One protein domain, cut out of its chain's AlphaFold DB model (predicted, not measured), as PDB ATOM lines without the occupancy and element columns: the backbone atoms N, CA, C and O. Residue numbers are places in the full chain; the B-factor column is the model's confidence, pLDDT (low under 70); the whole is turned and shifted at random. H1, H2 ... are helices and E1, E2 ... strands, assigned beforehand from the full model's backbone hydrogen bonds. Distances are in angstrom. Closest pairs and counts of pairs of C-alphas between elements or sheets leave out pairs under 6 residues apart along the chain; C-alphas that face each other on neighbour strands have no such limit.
ATOM      1  N   THR A  33     -47.571  34.483 -24.251       88.25
ATOM      2  CA  THR A  33     -46.668  33.350 -23.993       88.25
ATOM      3  C   THR A  33     -45.934  32.855 -25.237       88.25
ATOM      4  O   THR A  33     -45.017  32.050 -25.107       88.25
ATOM      5  N   THR A  34     -46.330  33.288 -26.440       89.38
ATOM      6  CA  THR A  34     -45.619  32.943 -27.683       89.38
ATOM      7  C   THR A  34     -44.465  33.894 -27.987       89.38
ATOM      8  O   THR A  34     -43.709  33.655 -28.926       89.38
ATOM      9  N   LEU A  35     -44.343  34.988 -27.231       89.12
ATOM     10  CA  LEU A  35     -43.262  35.955 -27.364       89.12
ATOM     11  C   LEU A  35     -42.006  35.462 -26.645       89.12
ATOM     12  O   LEU A  35     -42.083  34.680 -25.697       89.12
ATOM     13  N   HIS A  36     -40.844  35.942 -27.082       89.56
ATOM     14  CA  HIS A  36     -39.584  35.643 -26.412       89.56
ATOM     15  C   HIS A  36     -39.554  36.275 -25.014       89.56
ATOM     16  O   HIS A  36     -39.143  35.636 -24.048       89.56
ATOM     17  N   ASN A  37     -40.061  37.504 -24.900       89.38
ATOM     18  CA  ASN A  37     -40.336  38.185 -23.647       89.38
ATOM     19  C   ASN A  37     -41.861  38.341 -23.436       89.38
ATOM     20  O   ASN A  37     -42.447  39.321 -23.907       89.38
ATOM     21  N   PRO A  38     -42.519  37.440 -22.679       88.56
ATOM     22  CA  PRO A  38     -43.955  37.546 -22.379       88.56
ATOM     23  C   PRO A  38     -44.318  38.774 -21.517       88.56
ATOM     24  O   PRO A  38     -45.491  39.153 -21.412       88.56
ATOM     25  N   TYR A  39     -43.310  39.422 -20.925       87.25
ATOM     26  CA  TYR A  39     -43.420  40.618 -20.094       87.25
ATOM     27  C   TYR A  39     -42.818  41.852 -20.772       87.25
ATOM     28  O   TYR A  39     -42.354  42.765 -20.093       87.25
ATOM     29  N   ALA A  40     -42.818  41.919 -22.109       88.00
ATOM     30  CA  ALA A  40     -42.314  43.076 -22.859       88.00
ATOM     31  C   ALA A  40     -43.055  44.394 -22.547       88.00
ATOM     32  O   ALA A  40     -42.563  45.479 -22.838       88.00
ATOM     33  N   ASN A  41     -44.220  44.317 -21.900       82.94
ATOM     34  CA  ASN A  41     -44.923  45.461 -21.327       82.94
ATOM     35  C   ASN A  41     -44.287  45.998 -20.032       82.94
ATOM     36  O   ASN A  41     -44.716  47.039 -19.557       82.94
ATOM     37  N   ILE A  42     -43.295  45.333 -19.439       82.31
ATOM     38  CA  ILE A  42     -42.558  45.825 -18.271       82.31
ATOM     39  C   ILE A  42     -41.226  46.426 -18.761       82.31
ATOM     40  O   ILE A  42     -40.307  45.668 -19.092       82.31
ATOM     41  N   PRO A  43     -41.093  47.770 -18.822       79.88
ATOM     42  CA  PRO A  43     -39.854  48.428 -19.232       79.88
ATOM     43  C   PRO A  43     -38.640  47.996 -18.410       79.88
ATOM     44  O   PRO A  43     -38.753  47.716 -17.218       79.88
ATOM     45  N   ALA A  44     -37.448  48.064 -19.008       81.56
ATOM     46  CA  ALA A  44     -36.189  47.805 -18.303       81.56
ATOM     47  C   ALA A  44     -36.019  48.675 -17.046       81.56
ATOM     48  O   ALA A  44     -35.496  48.219 -16.034       81.56
ATOM     49  N   GLN A  45     -36.531  49.909 -17.081       78.12
ATOM     50  CA  GLN A  45     -36.504  50.862 -15.970       78.12
ATOM     51  C   GLN A  45     -37.290  50.385 -14.735       78.12
ATOM     52  O   GLN A  45     -37.067  50.905 -13.645       78.12
ATOM     53  N   CYS A  46     -38.203  49.420 -14.889       78.00
ATOM     54  CA  CYS A  46     -38.976  48.849 -13.785       78.00
ATOM     55  C   CYS A  46     -38.211  47.750 -13.031       78.00
ATOM     56  O   CYS A  46     -38.533  47.473 -11.878       78.00
ATOM     57  N   TYR A  47     -37.183  47.155 -13.642       81.75
ATOM     58  CA  TYR A  47     -36.308  46.168 -13.005       81.75
ATOM     59  C   TYR A  47     -35.139  46.860 -12.298       81.75
ATOM     60  O   TYR A  47     -33.971  46.677 -12.640       81.75
ATOM     61  N   ILE A  48     -35.472  47.708 -11.328       77.31
ATOM     62  CA  ILE A  48     -34.521  48.490 -10.534       77.31
ATOM     63  C   ILE A  48     -34.399  47.915  -9.122       77.31
ATOM     64  O   ILE A  48     -35.342  47.307  -8.631       77.31
ATOM     65  N   GLU A  49     -33.267  48.124  -8.452       73.69
ATOM     66  CA  GLU A  49     -33.127  47.875  -7.014       73.69
ATOM     67  C   GLU A  49     -33.706  49.061  -6.229       73.69
ATOM     68  O   GLU A  49     -33.247  50.192  -6.380       73.69
ATOM     69  N   THR A  50     -34.706  48.824  -5.374       70.31
ATOM     70  CA  THR A  50     -35.362  49.907  -4.612       70.31
ATOM     71  C   THR A  50     -34.608  50.336  -3.356       70.31
ATOM     72  O   THR A  50     -35.045  51.265  -2.670       70.31
ATOM     73  N   SER A  51     -33.483  49.689  -3.025       70.38
ATOM     74  CA  SER A  51     -32.684  49.970  -1.825       70.38
ATOM     75  C   SER A  51     -33.550  49.956  -0.559       70.38
ATOM     76  O   SER A  51     -33.548  50.902   0.235       70.38
ATOM     77  N   GLY A  52     -34.389  48.921  -0.423       64.00
ATOM     78  CA  GLY A  52     -35.345  48.792   0.684       64.00
ATOM     79  C   GLY A  52     -36.426  49.881   0.724       64.00
ATOM     80  O   GLY A  52     -36.922  50.211   1.798       64.00
ATOM     81  N   GLY A  53     -36.767  50.475  -0.425       63.38
ATOM     82  CA  GLY A  53     -37.775  51.534  -0.555       63.38
ATOM     83  C   GLY A  53     -37.231  52.965  -0.473       63.38
ATOM     84  O   GLY A  53     -37.998  53.908  -0.657       63.38
ATOM     85  N   THR A  54     -35.925  53.152  -0.248       68.50
ATOM     86  CA  THR A  54     -35.287  54.485  -0.261       68.50
ATOM     87  C   THR A  54     -35.114  55.053  -1.675       68.50
ATOM     88  O   THR A  54     -34.984  56.266  -1.836       68.50
ATOM     89  N   GLN A  55     -35.163  54.199  -2.704       75.06
ATOM     90  CA  GLN A  55     -35.096  54.566  -4.119       75.06
ATOM     91  C   GLN A  55     -36.287  53.957  -4.868       75.06
ATOM     92  O   GLN A  55     -36.182  52.913  -5.498       75.06
ATOM     93  N   ASN A  56     -37.458  54.588  -4.785       73.44
ATOM     94  CA  ASN A  56     -38.677  54.035  -5.372       73.44
ATOM     95  C   ASN A  56     -39.077  54.743  -6.671       73.44
ATOM     96  O   ASN A  56     -39.953  55.603  -6.672       73.44
ATOM     97  N   ALA A  57     -38.460  54.371  -7.795       75.31
ATOM     98  CA  ALA A  57     -38.829  54.935  -9.096       75.31
ATOM     99  C   ALA A  57     -40.279  54.594  -9.508       75.31
ATOM    100  O   ALA A  57     -40.910  55.350 -10.248       75.31
ATOM    101  N   CYS A  58     -40.845  53.500  -8.987       76.69
ATOM    102  CA  CYS A  58     -42.213  53.073  -9.277       76.69
ATOM    103  C   CYS A  58     -43.253  54.110  -8.817       76.69
ATOM    104  O   CYS A  58     -44.302  54.236  -9.451       76.69
ATOM    105  N   MET A  59     -42.962  54.898  -7.771       77.00
ATOM    106  CA  MET A  59     -43.887  55.906  -7.233       77.00
ATOM    107  C   MET A  59     -44.226  57.031  -8.217       77.00
ATOM    108  O   MET A  59     -45.247  57.691  -8.050       77.00
ATOM    109  N   PHE A  60     -43.383  57.267  -9.228       74.06
ATOM    110  CA  PHE A  60     -43.615  58.329 -10.208       74.06
ATOM    111  C   PHE A  60     -44.746  57.997 -11.178       74.06
ATOM    112  O   PHE A  60     -45.436  58.902 -11.642       74.06
ATOM    113  N   CYS A  61     -44.944  56.713 -11.471       75.38
ATOM    114  CA  CYS A  61     -45.977  56.253 -12.396       75.38
ATOM    115  C   CYS A  61     -47.149  55.622 -11.645       75.38
ATOM    116  O   CYS A  61     -48.308  55.938 -11.904       75.38
ATOM    117  N   HIS A  62     -46.857  54.769 -10.667       80.06
ATOM    118  CA  HIS A  62     -47.871  54.030  -9.930       80.06
ATOM    119  C   HIS A  62     -48.349  54.857  -8.750       80.06
ATOM    120  O   HIS A  62     -47.824  54.724  -7.655       80.06
ATOM    121  N   THR A  63     -49.342  55.719  -8.943       79.50
ATOM    122  CA  THR A  63     -49.919  56.522  -7.857       79.50
ATOM    123  C   THR A  63     -51.385  56.178  -7.638       79.50
ATOM    124  O   THR A  63     -52.063  55.649  -8.512       79.50
ATOM    125  N   ASN A  64     -51.898  56.496  -6.451       84.38
ATOM    126  CA  ASN A  64     -53.328  56.377  -6.168       84.38
ATOM    127  C   ASN A  64     -54.085  57.697  -6.381       84.38
ATOM    128  O   ASN A  64     -55.310  57.702  -6.300       84.38
ATOM    129  N   ALA A  65     -53.388  58.821  -6.584       83.88
ATOM    130  CA  ALA A  65     -54.012  60.143  -6.566       83.88
ATOM    131  C   ALA A  65     -55.011  60.352  -7.723       83.88
ATOM    132  O   ALA A  65     -56.154  60.695  -7.421       83.88
ATOM    133  N   PRO A  66     -54.674  60.065  -8.998       81.19
ATOM    134  CA  PRO A  66     -55.632  60.194 -10.099       81.19
ATOM    135  C   PRO A  66     -56.845  59.267  -9.942       81.19
ATOM    136  O   PRO A  66     -57.975  59.689 -10.174       81.19
ATOM    137  N   ALA A  67     -56.622  58.035  -9.471       81.44
ATOM    138  CA  ALA A  67     -57.685  57.065  -9.220       81.44
ATOM    139  C   ALA A  67     -58.638  57.526  -8.101       81.44
ATOM    140  O   ALA A  67     -59.852  57.525  -8.284       81.44
ATOM    141  N   ARG A  68     -58.105  58.000  -6.962       85.25
ATOM    142  CA  ARG A  68     -58.909  58.575  -5.861       85.25
ATOM    143  C   ARG A  68     -59.690  59.809  -6.291       85.25
ATOM    144  O   ARG A  68     -60.778  60.055  -5.786       85.25
ATOM    145  N   ALA A  69     -59.119  60.590  -7.200       84.12
ATOM    146  CA  ALA A  69     -59.764  61.763  -7.756       84.12
ATOM    147  C   ALA A  69     -60.794  61.415  -8.842       84.12
ATOM    148  O   ALA A  69     -61.402  62.343  -9.370       84.12
ATOM    149  N   HIS A  70     -60.979  60.139  -9.213       81.81
ATOM    150  CA  HIS A  70     -61.786  59.712 -10.364       81.81
ATOM    151  C   HIS A  70     -61.442  60.494 -11.642       81.81
ATOM    152  O   HIS A  70     -62.318  60.914 -12.400       81.81
ATOM    153  N   LEU A  71     -60.155  60.786 -11.833       82.31
ATOM    154  CA  LEU A  71     -59.680  61.512 -12.998       82.31
ATOM    155  C   LEU A  71     -59.466  60.508 -14.128       82.31
ATOM    156  O   LEU A  71     -58.522  59.725 -14.083       82.31
ATOM    157  N   GLY A  72     -60.341  60.522 -15.134       80.12
ATOM    158  CA  GLY A  72     -60.279  59.576 -16.247       80.12
ATOM    159  C   GLY A  72     -60.435  58.119 -15.803       80.12
ATOM    160  O   GLY A  72     -61.021  57.831 -14.765       80.12
ATOM    161  N   ASN A  73     -59.887  57.188 -16.577       70.75
ATOM    162  CA  ASN A  73     -59.898  55.756 -16.269       70.75
ATOM    163  C   ASN A  73     -58.616  55.312 -15.537       70.75
ATOM    164  O   ASN A  73     -58.034  54.289 -15.863       70.75
ATOM    165  N   ASN A  74     -58.114  56.105 -14.586       76.19
ATOM    166  CA  ASN A  74     -56.910  55.732 -13.840       76.19
ATOM    167  C   ASN A  74     -57.221  54.694 -12.756       76.19
ATOM    168  O   ASN A  74     -58.151  54.882 -11.970       76.19
ATOM    169  N   ASN A  75     -56.369  53.672 -12.635       73.44
ATOM    170  CA  ASN A  75     -56.485  52.652 -11.597       73.44
ATOM    171  C   ASN A  75     -55.488  52.831 -10.443       73.44
ATOM    172  O   ASN A  75     -54.368  53.304 -10.647       73.44
ATOM    173  N   PRO A  76     -55.870  52.444  -9.210       78.81
ATOM    174  CA  PRO A  76     -54.973  52.531  -8.073       78.81
ATOM    175  C   PRO A  76     -53.917  51.423  -8.119       78.81
ATOM    176  O   PRO A  76     -54.226  50.243  -7.964       78.81
ATOM    177  N   GLN A  77     -52.656  51.814  -8.281       77.81
ATOM    178  CA  GLN A  77     -51.530  50.893  -8.489       77.81
ATOM    179  C   GLN A  77     -50.560  50.823  -7.293       77.81
ATOM    180  O   GLN A  77     -49.590  50.065  -7.307       77.81
ATOM    181  N   ALA A  78     -50.826  51.597  -6.236       79.88
ATOM    182  CA  ALA A  78     -50.011  51.656  -5.026       79.88
ATOM    183  C   ALA A  78     -50.769  51.095  -3.811       79.88
ATOM    184  O   ALA A  78     -50.957  51.784  -2.806       79.88
ATOM    185  N   GLY A  79     -51.270  49.859  -3.924       78.56
ATOM    186  CA  GLY A  79     -51.794  49.083  -2.795       78.56
ATOM    187  C   GLY A  79     -53.254  49.319  -2.404       78.56
ATOM    188  O   GLY A  79     -53.692  48.734  -1.419       78.56
ATOM    189  N   LEU A  80     -54.019  50.145  -3.131       82.44
ATOM    190  CA  LEU A  80     -55.470  50.279  -2.886       82.44
ATOM    191  C   LEU A  80     -56.318  49.289  -3.691       82.44
ATOM    192  O   LEU A  80     -57.463  49.049  -3.322       82.44
ATOM    193  N   SER A  81     -55.785  48.731  -4.779       76.62
ATOM    194  CA  SER A  81     -56.452  47.675  -5.539       76.62
ATOM    195  C   SER A  81     -56.025  46.313  -5.005       76.62
ATOM    196  O   SER A  81     -54.832  46.006  -4.985       76.62
ATOM    197  N   THR A  82     -56.984  45.469  -4.629       72.12
ATOM    198  CA  THR A  82     -56.719  44.055  -4.318       72.12
ATOM    199  C   THR A  82     -56.401  43.235  -5.568       72.12
ATOM    200  O   THR A  82     -55.792  42.179  -5.450       72.12
ATOM    201  N   VAL A  83     -56.777  43.728  -6.755       69.19
ATOM    202  CA  VAL A  83     -56.502  43.087  -8.049       69.19
ATOM    203  C   VAL A  83     -55.088  43.416  -8.529       69.19
ATOM    204  O   VAL A  83     -54.344  42.532  -8.932       69.19
ATOM    205  N   THR A  84     -54.691  44.691  -8.476       71.12
ATOM    206  CA  THR A  84     -53.379  45.146  -8.979       71.12
ATOM    207  C   THR A  84     -52.268  45.042  -7.929       71.12
ATOM    208  O   THR A  84     -51.094  44.965  -8.283       71.12
ATOM    209  N   GLY A  85     -52.608  45.033  -6.636       77.06
ATOM    210  CA  GLY A  85     -51.634  44.959  -5.549       77.06
ATOM    211  C   GLY A  85     -50.856  46.261  -5.331       77.06
ATOM    212  O   GLY A  85     -51.352  47.365  -5.583       77.06
ATOM    213  N   ASN A  86     -49.630  46.140  -4.808       78.81
ATOM    214  CA  ASN A  86     -48.753  47.275  -4.532       78.81
ATOM    215  C   ASN A  86     -47.460  47.185  -5.351       78.81
ATOM    216  O   ASN A  86     -46.454  46.609  -4.916       78.81
ATOM    217  N   LEU A  87     -47.486  47.825  -6.523       77.50
ATOM    218  CA  LEU A  87     -46.348  47.893  -7.439       77.50
ATOM    219  C   LEU A  87     -45.191  48.742  -6.893       77.50
ATOM    220  O   LEU A  87     -44.069  48.594  -7.359       77.50
ATOM    221  N   GLN A  88     -45.433  49.601  -5.895       76.69
ATOM    222  CA  GLN A  88     -44.382  50.414  -5.283       76.69
ATOM    223  C   GLN A  88     -43.546  49.642  -4.257       76.69
ATOM    224  O   GLN A  88     -42.363  49.934  -4.117       76.69
ATOM    225  N   THR A  89     -44.139  48.728  -3.484       73.88
ATOM    226  CA  THR A  89     -43.456  48.131  -2.318       73.88
ATOM    227  C   THR A  89     -43.212  46.634  -2.425       73.88
ATOM    228  O   THR A  89     -42.360  46.120  -1.708       73.88
ATOM    229  N   THR A  90     -43.951  45.923  -3.279       72.75
ATOM    230  CA  THR A  90     -43.920  44.449  -3.293       72.75
ATOM    231  C   THR A  90     -43.608  43.831  -4.650       72.75
ATOM    232  O   THR A  90     -43.698  42.615  -4.760       72.75
ATOM    233  N   TYR A  91     -43.245  44.630  -5.668       70.69
ATOM    234  CA  TYR A  91     -43.005  44.151  -7.043       70.69
ATOM    235  C   TYR A  91     -44.059  43.117  -7.463       70.69
ATOM    236  O   TYR A  91     -43.721  41.994  -7.832       70.69
ATOM    237  N   SER A  92     -45.346  43.471  -7.328       69.38
ATOM    238  CA  SER A  92     -46.486  42.570  -7.576       69.38
ATOM    239  C   SER A  92     -46.667  42.246  -9.070       69.38
ATOM    240  O   SER A  92     -47.755  42.404  -9.619       69.38
ATOM    241  N   PHE A  93     -45.605  41.836  -9.764       76.69
ATOM    242  CA  PHE A  93     -45.656  41.394 -11.148       76.69
ATOM    243  C   PHE A  93     -46.267  39.995 -11.189       76.69
ATOM    244  O   PHE A  93     -45.620  39.000 -10.855       76.69
ATOM    245  N   ALA A  94     -47.541  39.931 -11.563       75.06
ATOM    246  CA  ALA A  94     -48.224  38.668 -11.767       75.06
ATOM    247  C   ALA A  94     -47.608  37.931 -12.972       75.06
ATOM    248  O   ALA A  94     -47.325  38.565 -13.996       75.06
ATOM    249  N   PRO A  95     -47.370  36.611 -12.875       78.06
ATOM    250  CA  PRO A  95     -46.973  35.837 -14.038       78.06
ATOM    251  C   PRO A  95     -48.129  35.771 -15.046       78.06
ATOM    252  O   PRO A  95     -49.289  35.764 -14.639       78.06
ATOM    253  N   VAL A  96     -47.820  35.687 -16.346       79.12
ATOM    254  CA  VAL A  96     -48.857  35.549 -17.393       79.12
ATOM    255  C   VAL A  96     -49.640  34.254 -17.182       79.12
ATOM    256  O   VAL A  96     -50.861  34.258 -17.185       79.12
ATOM    257  N   THR A  97     -48.938  33.144 -16.944       81.81
ATOM    258  CA  THR A  97     -49.527  31.863 -16.531       81.81
ATOM    259  C   THR A  97     -48.662  31.184 -15.471       81.81
ATOM    260  O   THR A  97     -47.486  31.512 -15.302       81.81
ATOM    261  N   GLN A  98     -49.197  30.162 -14.799       81.50
ATOM    262  CA  GLN A  98     -48.434  29.357 -13.831       81.50
ATOM    263  C   GLN A  98     -47.225  28.627 -14.449       81.50
ATOM    264  O   GLN A  98     -46.336  28.193 -13.723       81.50
ATOM    265  N   GLN A  99     -47.193  28.473 -15.776       84.44
ATOM    266  CA  GLN A  99     -46.142  27.774 -16.520       84.44
ATOM    267  C   GLN A  99     -45.150  28.733 -17.190       84.44
ATOM    268  O   GLN A  99     -44.138  28.290 -17.732       84.44
ATOM    269  N   THR A 100     -45.432  30.036 -17.182       84.69
ATOM    270  CA  THR A 100     -44.504  31.041 -17.710       84.69
ATOM    271  C   THR A 100     -43.387  31.334 -16.720       84.69
ATOM    272  O   THR A 100     -43.556  31.208 -15.507       84.69
ATOM    273  N   ILE A 101     -42.229  31.748 -17.244       85.62
ATOM    274  CA  ILE A 101     -41.135  32.262 -16.417       85.62
ATOM    275  C   ILE A 101     -41.659  33.380 -15.504       85.62
ATOM    276  O   ILE A 101     -42.549  34.130 -15.900       85.62
ATOM    277  N   ALA A 102     -41.157  33.476 -14.273       85.69
ATOM    278  CA  ALA A 102     -41.636  34.481 -13.329       85.69
ATOM    279  C   ALA A 102     -41.377  35.902 -13.858       85.69
ATOM    280  O   ALA A 102     -40.272  36.206 -14.302       85.69
ATOM    281  N   ALA A 103     -42.371  36.783 -13.738       83.50
ATOM    282  CA  ALA A 103     -42.284  38.183 -14.163       83.50
ATOM    283  C   ALA A 103     -41.232  39.004 -13.390       83.50
ATOM    284  O   ALA A 103     -40.877  40.106 -13.785       83.50
ATOM    285  N   THR A 104     -40.732  38.475 -12.270       80.69
ATOM    286  CA  THR A 104     -39.653  39.071 -11.472       80.69
ATOM    287  C   THR A 104     -38.261  38.815 -12.053       80.69
ATOM    288  O   THR A 104     -37.302  39.462 -11.634       80.69
ATOM    289  N   ILE A 105     -38.122  37.900 -13.018       86.31
ATOM    290  CA  ILE A 105     -36.860  37.663 -13.723       86.31
ATOM    291  C   ILE A 105     -36.721  38.721 -14.815       86.31
ATOM    292  O   ILE A 105     -37.513  38.757 -15.751       86.31
ATOM    293  N   ASN A 106     -35.704  39.578 -14.698       86.75
ATOM    294  CA  ASN A 106     -35.457  40.663 -15.643       86.75
ATOM    295  C   ASN A 106     -35.024  40.115 -17.026       86.75
ATOM    296  O   ASN A 106     -33.935  39.545 -17.130       86.75
ATOM    297  N   PRO A 107     -35.828  40.311 -18.092       86.75
ATOM    298  CA  PRO A 107     -35.522  39.824 -19.438       86.75
ATOM    299  C   PRO A 107     -34.551  40.741 -20.206       86.75
ATOM    300  O   PRO A 107     -34.057  40.377 -21.272       86.75
ATOM    301  N   TRP A 108     -34.262  41.938 -19.691       86.56
ATOM    302  CA  TRP A 108     -33.418  42.951 -20.325       86.56
ATOM    303  C   TRP A 108     -31.937  42.705 -20.026       86.56
ATOM    304  O   TRP A 108     -31.262  43.509 -19.382       86.56
ATOM    305  N   GLU A 109     -31.411  41.575 -20.495       84.25
ATOM    306  CA  GLU A 109     -30.041  41.120 -20.217       84.25
ATOM    307  C   GLU A 109     -28.954  42.136 -20.600       84.25
ATOM    308  O   GLU A 109     -27.903  42.192 -19.968       84.25
ATOM    309  N   ASN A 110     -29.206  42.982 -21.598       83.38
ATOM    310  CA  ASN A 110     -28.308  44.069 -21.988       83.38
ATOM    311  C   ASN A 110     -28.127  45.137 -20.893       83.38
ATOM    312  O   ASN A 110     -27.138  45.864 -20.918       83.38
ATOM    313  N   THR A 111     -29.063  45.240 -19.949       80.44
ATOM    314  CA  THR A 111     -28.954  46.125 -18.778       80.44
ATOM    315  C   THR A 111     -28.251  45.462 -17.596       80.44
ATOM    316  O   THR A 111     -27.665  46.158 -16.774       80.44
ATOM    317  N   LEU A 112     -28.274  44.127 -17.531       84.06
ATOM    318  CA  LEU A 112     -27.662  43.343 -16.456       84.06
ATOM    319  C   LEU A 112     -26.204  42.980 -16.738       84.06
ATOM    320  O   LEU A 112     -25.401  42.906 -15.814       84.06
ATOM    321  N   PHE A 113     -25.879  42.741 -18.008       88.75
ATOM    322  CA  PHE A 113     -24.604  42.186 -18.450       88.75
ATOM    323  C   PHE A 113     -23.923  43.141 -19.445       88.75
ATOM    324  O   PHE A 113     -23.873  42.851 -20.651       88.75
ATOM    325  N   PRO A 114     -23.427  44.310 -18.992       87.75
ATOM    326  CA  PRO A 114     -22.777  45.291 -19.864       87.75
ATOM    327  C   PRO A 114     -21.569  44.713 -20.618       87.75
ATOM    328  O   PRO A 114     -21.270  45.137 -21.731       87.75
ATOM    329  N   GLU A 115     -20.913  43.685 -20.081       91.31
ATOM    330  CA  GLU A 115     -19.834  42.960 -20.746       91.31
ATOM    331  C   GLU A 115     -20.285  42.260 -22.036       91.31
ATOM    332  O   GLU A 115     -19.507  42.160 -22.986       91.31
ATOM    333  N   ARG A 116     -21.550  41.824 -22.132       89.25
ATOM    334  CA  ARG A 116     -22.090  41.250 -23.376       89.25
ATOM    335  C   ARG A 116     -22.204  42.316 -24.463       89.25
ATOM    336  O   ARG A 116     -21.896  42.034 -25.623       89.25
ATOM    337  N   LEU A 117     -22.605  43.534 -24.088       86.88
ATOM    338  CA  LEU A 117     -22.629  44.682 -24.996       86.88
ATOM    339  C   LEU A 117     -21.218  45.067 -25.434       86.88
ATOM    340  O   LEU A 117     -21.004  45.293 -26.622       86.88
ATOM    341  N   GLU A 118     -20.255  45.071 -24.514       88.75
ATOM    342  CA  GLU A 118     -18.856  45.360 -24.833       88.75
ATOM    343  C   GLU A 118     -18.287  44.337 -25.826       88.75
ATOM    344  O   GLU A 118     -17.734  44.707 -26.860       88.75
ATOM    345  N   VAL A 119     -18.503  43.038 -25.596       90.44
ATOM    346  CA  VAL A 119     -18.074  41.982 -26.531       90.44
ATOM    347  C   VAL A 119     -18.725  42.150 -27.907       90.44
ATOM    348  O   VAL A 119     -18.060  41.966 -28.932       90.44
ATOM    349  N   ALA A 120     -20.016  42.493 -27.959       87.81
ATOM    350  CA  ALA A 120     -20.708  42.760 -29.216       87.81
ATOM    351  C   ALA A 120     -20.136  44.000 -29.924       87.81
ATOM    352  O   ALA A 120     -19.882  43.959 -31.130       87.81
ATOM    353  N   TYR A 121     -19.862  45.072 -29.178       88.31
ATOM    354  CA  TYR A 121     -19.261  46.296 -29.694       88.31
ATOM    355  C   TYR A 121     -17.862  46.045 -30.266       88.31
ATOM    356  O   TYR A 121     -17.591  46.447 -31.397       88.31
ATOM    357  N   GLN A 122     -17.012  45.286 -29.569       90.06
ATOM    358  CA  GLN A 122     -15.677  44.912 -30.053       90.06
ATOM    359  C   GLN A 122     -15.716  44.065 -31.336       90.06
ATOM    360  O   GLN A 122     -14.794  44.122 -32.149       90.06
ATOM    361  N   LYS A 123     -16.794  43.314 -31.582       89.88
ATOM    362  CA  LYS A 123     -16.993  42.550 -32.830       89.88
ATOM    363  C   LYS A 123     -17.660  43.354 -33.950       89.88
ATOM    364  O   LYS A 123     -17.606  42.935 -35.103       89.88
ATOM    365  N   SER A 124     -18.291  44.483 -33.631       85.44
ATOM    366  CA  SER A 124     -18.983  45.331 -34.607       85.44
ATOM    367  C   SER A 124     -18.020  45.849 -35.678       85.44
ATOM    368  O   SER A 124     -16.897  46.235 -35.366       85.44
ATOM    369  N   ALA A 125     -18.455  45.921 -36.937       83.44
ATOM    370  CA  ALA A 125     -17.710  46.634 -37.981       83.44
ATOM    371  C   ALA A 125     -17.812  48.166 -37.820       83.44
ATOM    372  O   ALA A 125     -16.971  48.908 -38.321       83.44
ATOM    373  N   ASN A 126     -18.830  48.633 -37.092       78.31
ATOM    374  CA  ASN A 126     -19.065  50.042 -36.806       78.31
ATOM    375  C   ASN A 126     -18.365  50.400 -35.492       78.31
ATOM    376  O   ASN A 126     -18.879  50.104 -34.408       78.31
ATOM    377  N   ARG A 127     -17.177  50.998 -35.595       82.81
ATOM    378  CA  ARG A 127     -16.464  51.596 -34.459       82.81
ATOM    379  C   ARG A 127     -16.999  52.993 -34.179       82.81
ATOM    380  O   ARG A 127     -17.499  53.658 -35.083       82.81
ATOM    381  N   PHE A 128     -16.871  53.434 -32.930       82.25
ATOM    382  CA  PHE A 128     -17.127  54.823 -32.582       82.25
ATOM    383  C   PHE A 128     -16.211  55.737 -33.401       82.25
ATOM    384  O   PHE A 128     -14.988  55.644 -33.322       82.25
TER     385      PHE A 128
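Overview. This is residues 33 to 128 of the 390 residues of an uncharacterized protein of Sulfurospirillum sp. SL2-1 (UniProt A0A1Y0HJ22). With little regular structure, this is a loose, elongated run of loops: H1, H2 and E1 lie in one half, H3 and H4 in the other, and residues 119 to 128 stick out. The 96 printed residues include four named helices and one named strand, in the order H1, H2, E1, H3, H4; the class is mostly helix, with only 26 residues in named elements. The radius of gyration of the C-alphas is 17.2 A, and the spans are 54 by 32 by 28 A.

Arrangement. H4, residues 114 to 123, is close to but not clearly touching H3, residues 109 to 112; their closest C-alphas, of Asn 110 and Leu 117, are 6.5 A apart. The closest C-alphas of H1, residues 57 to 60, and E1, residues 78 to 81, are those of Met 59 and Ala 78, 7.8 A apart. E1 pairs with no named strand. H2, residues 65 to 68, is apart from H1 and E1. In H4 every O i to N i+4 pair is within hydrogen-bond range; H1, H2 and H3 are too short for such a pair.

Along the chain. H4 runs 14.5 A, from C-alpha 114 at (-22.777, 45.291, -19.864) to C-alpha 123 at (-16.993, 42.550, -32.830). E1 measures 7.6 A.

Size, cuts and confidence. The printed part has no cut. The link from E1 to H3 is long, 27 residues. Residues 52 to 54, 83 and 92 are under pLDDT 70.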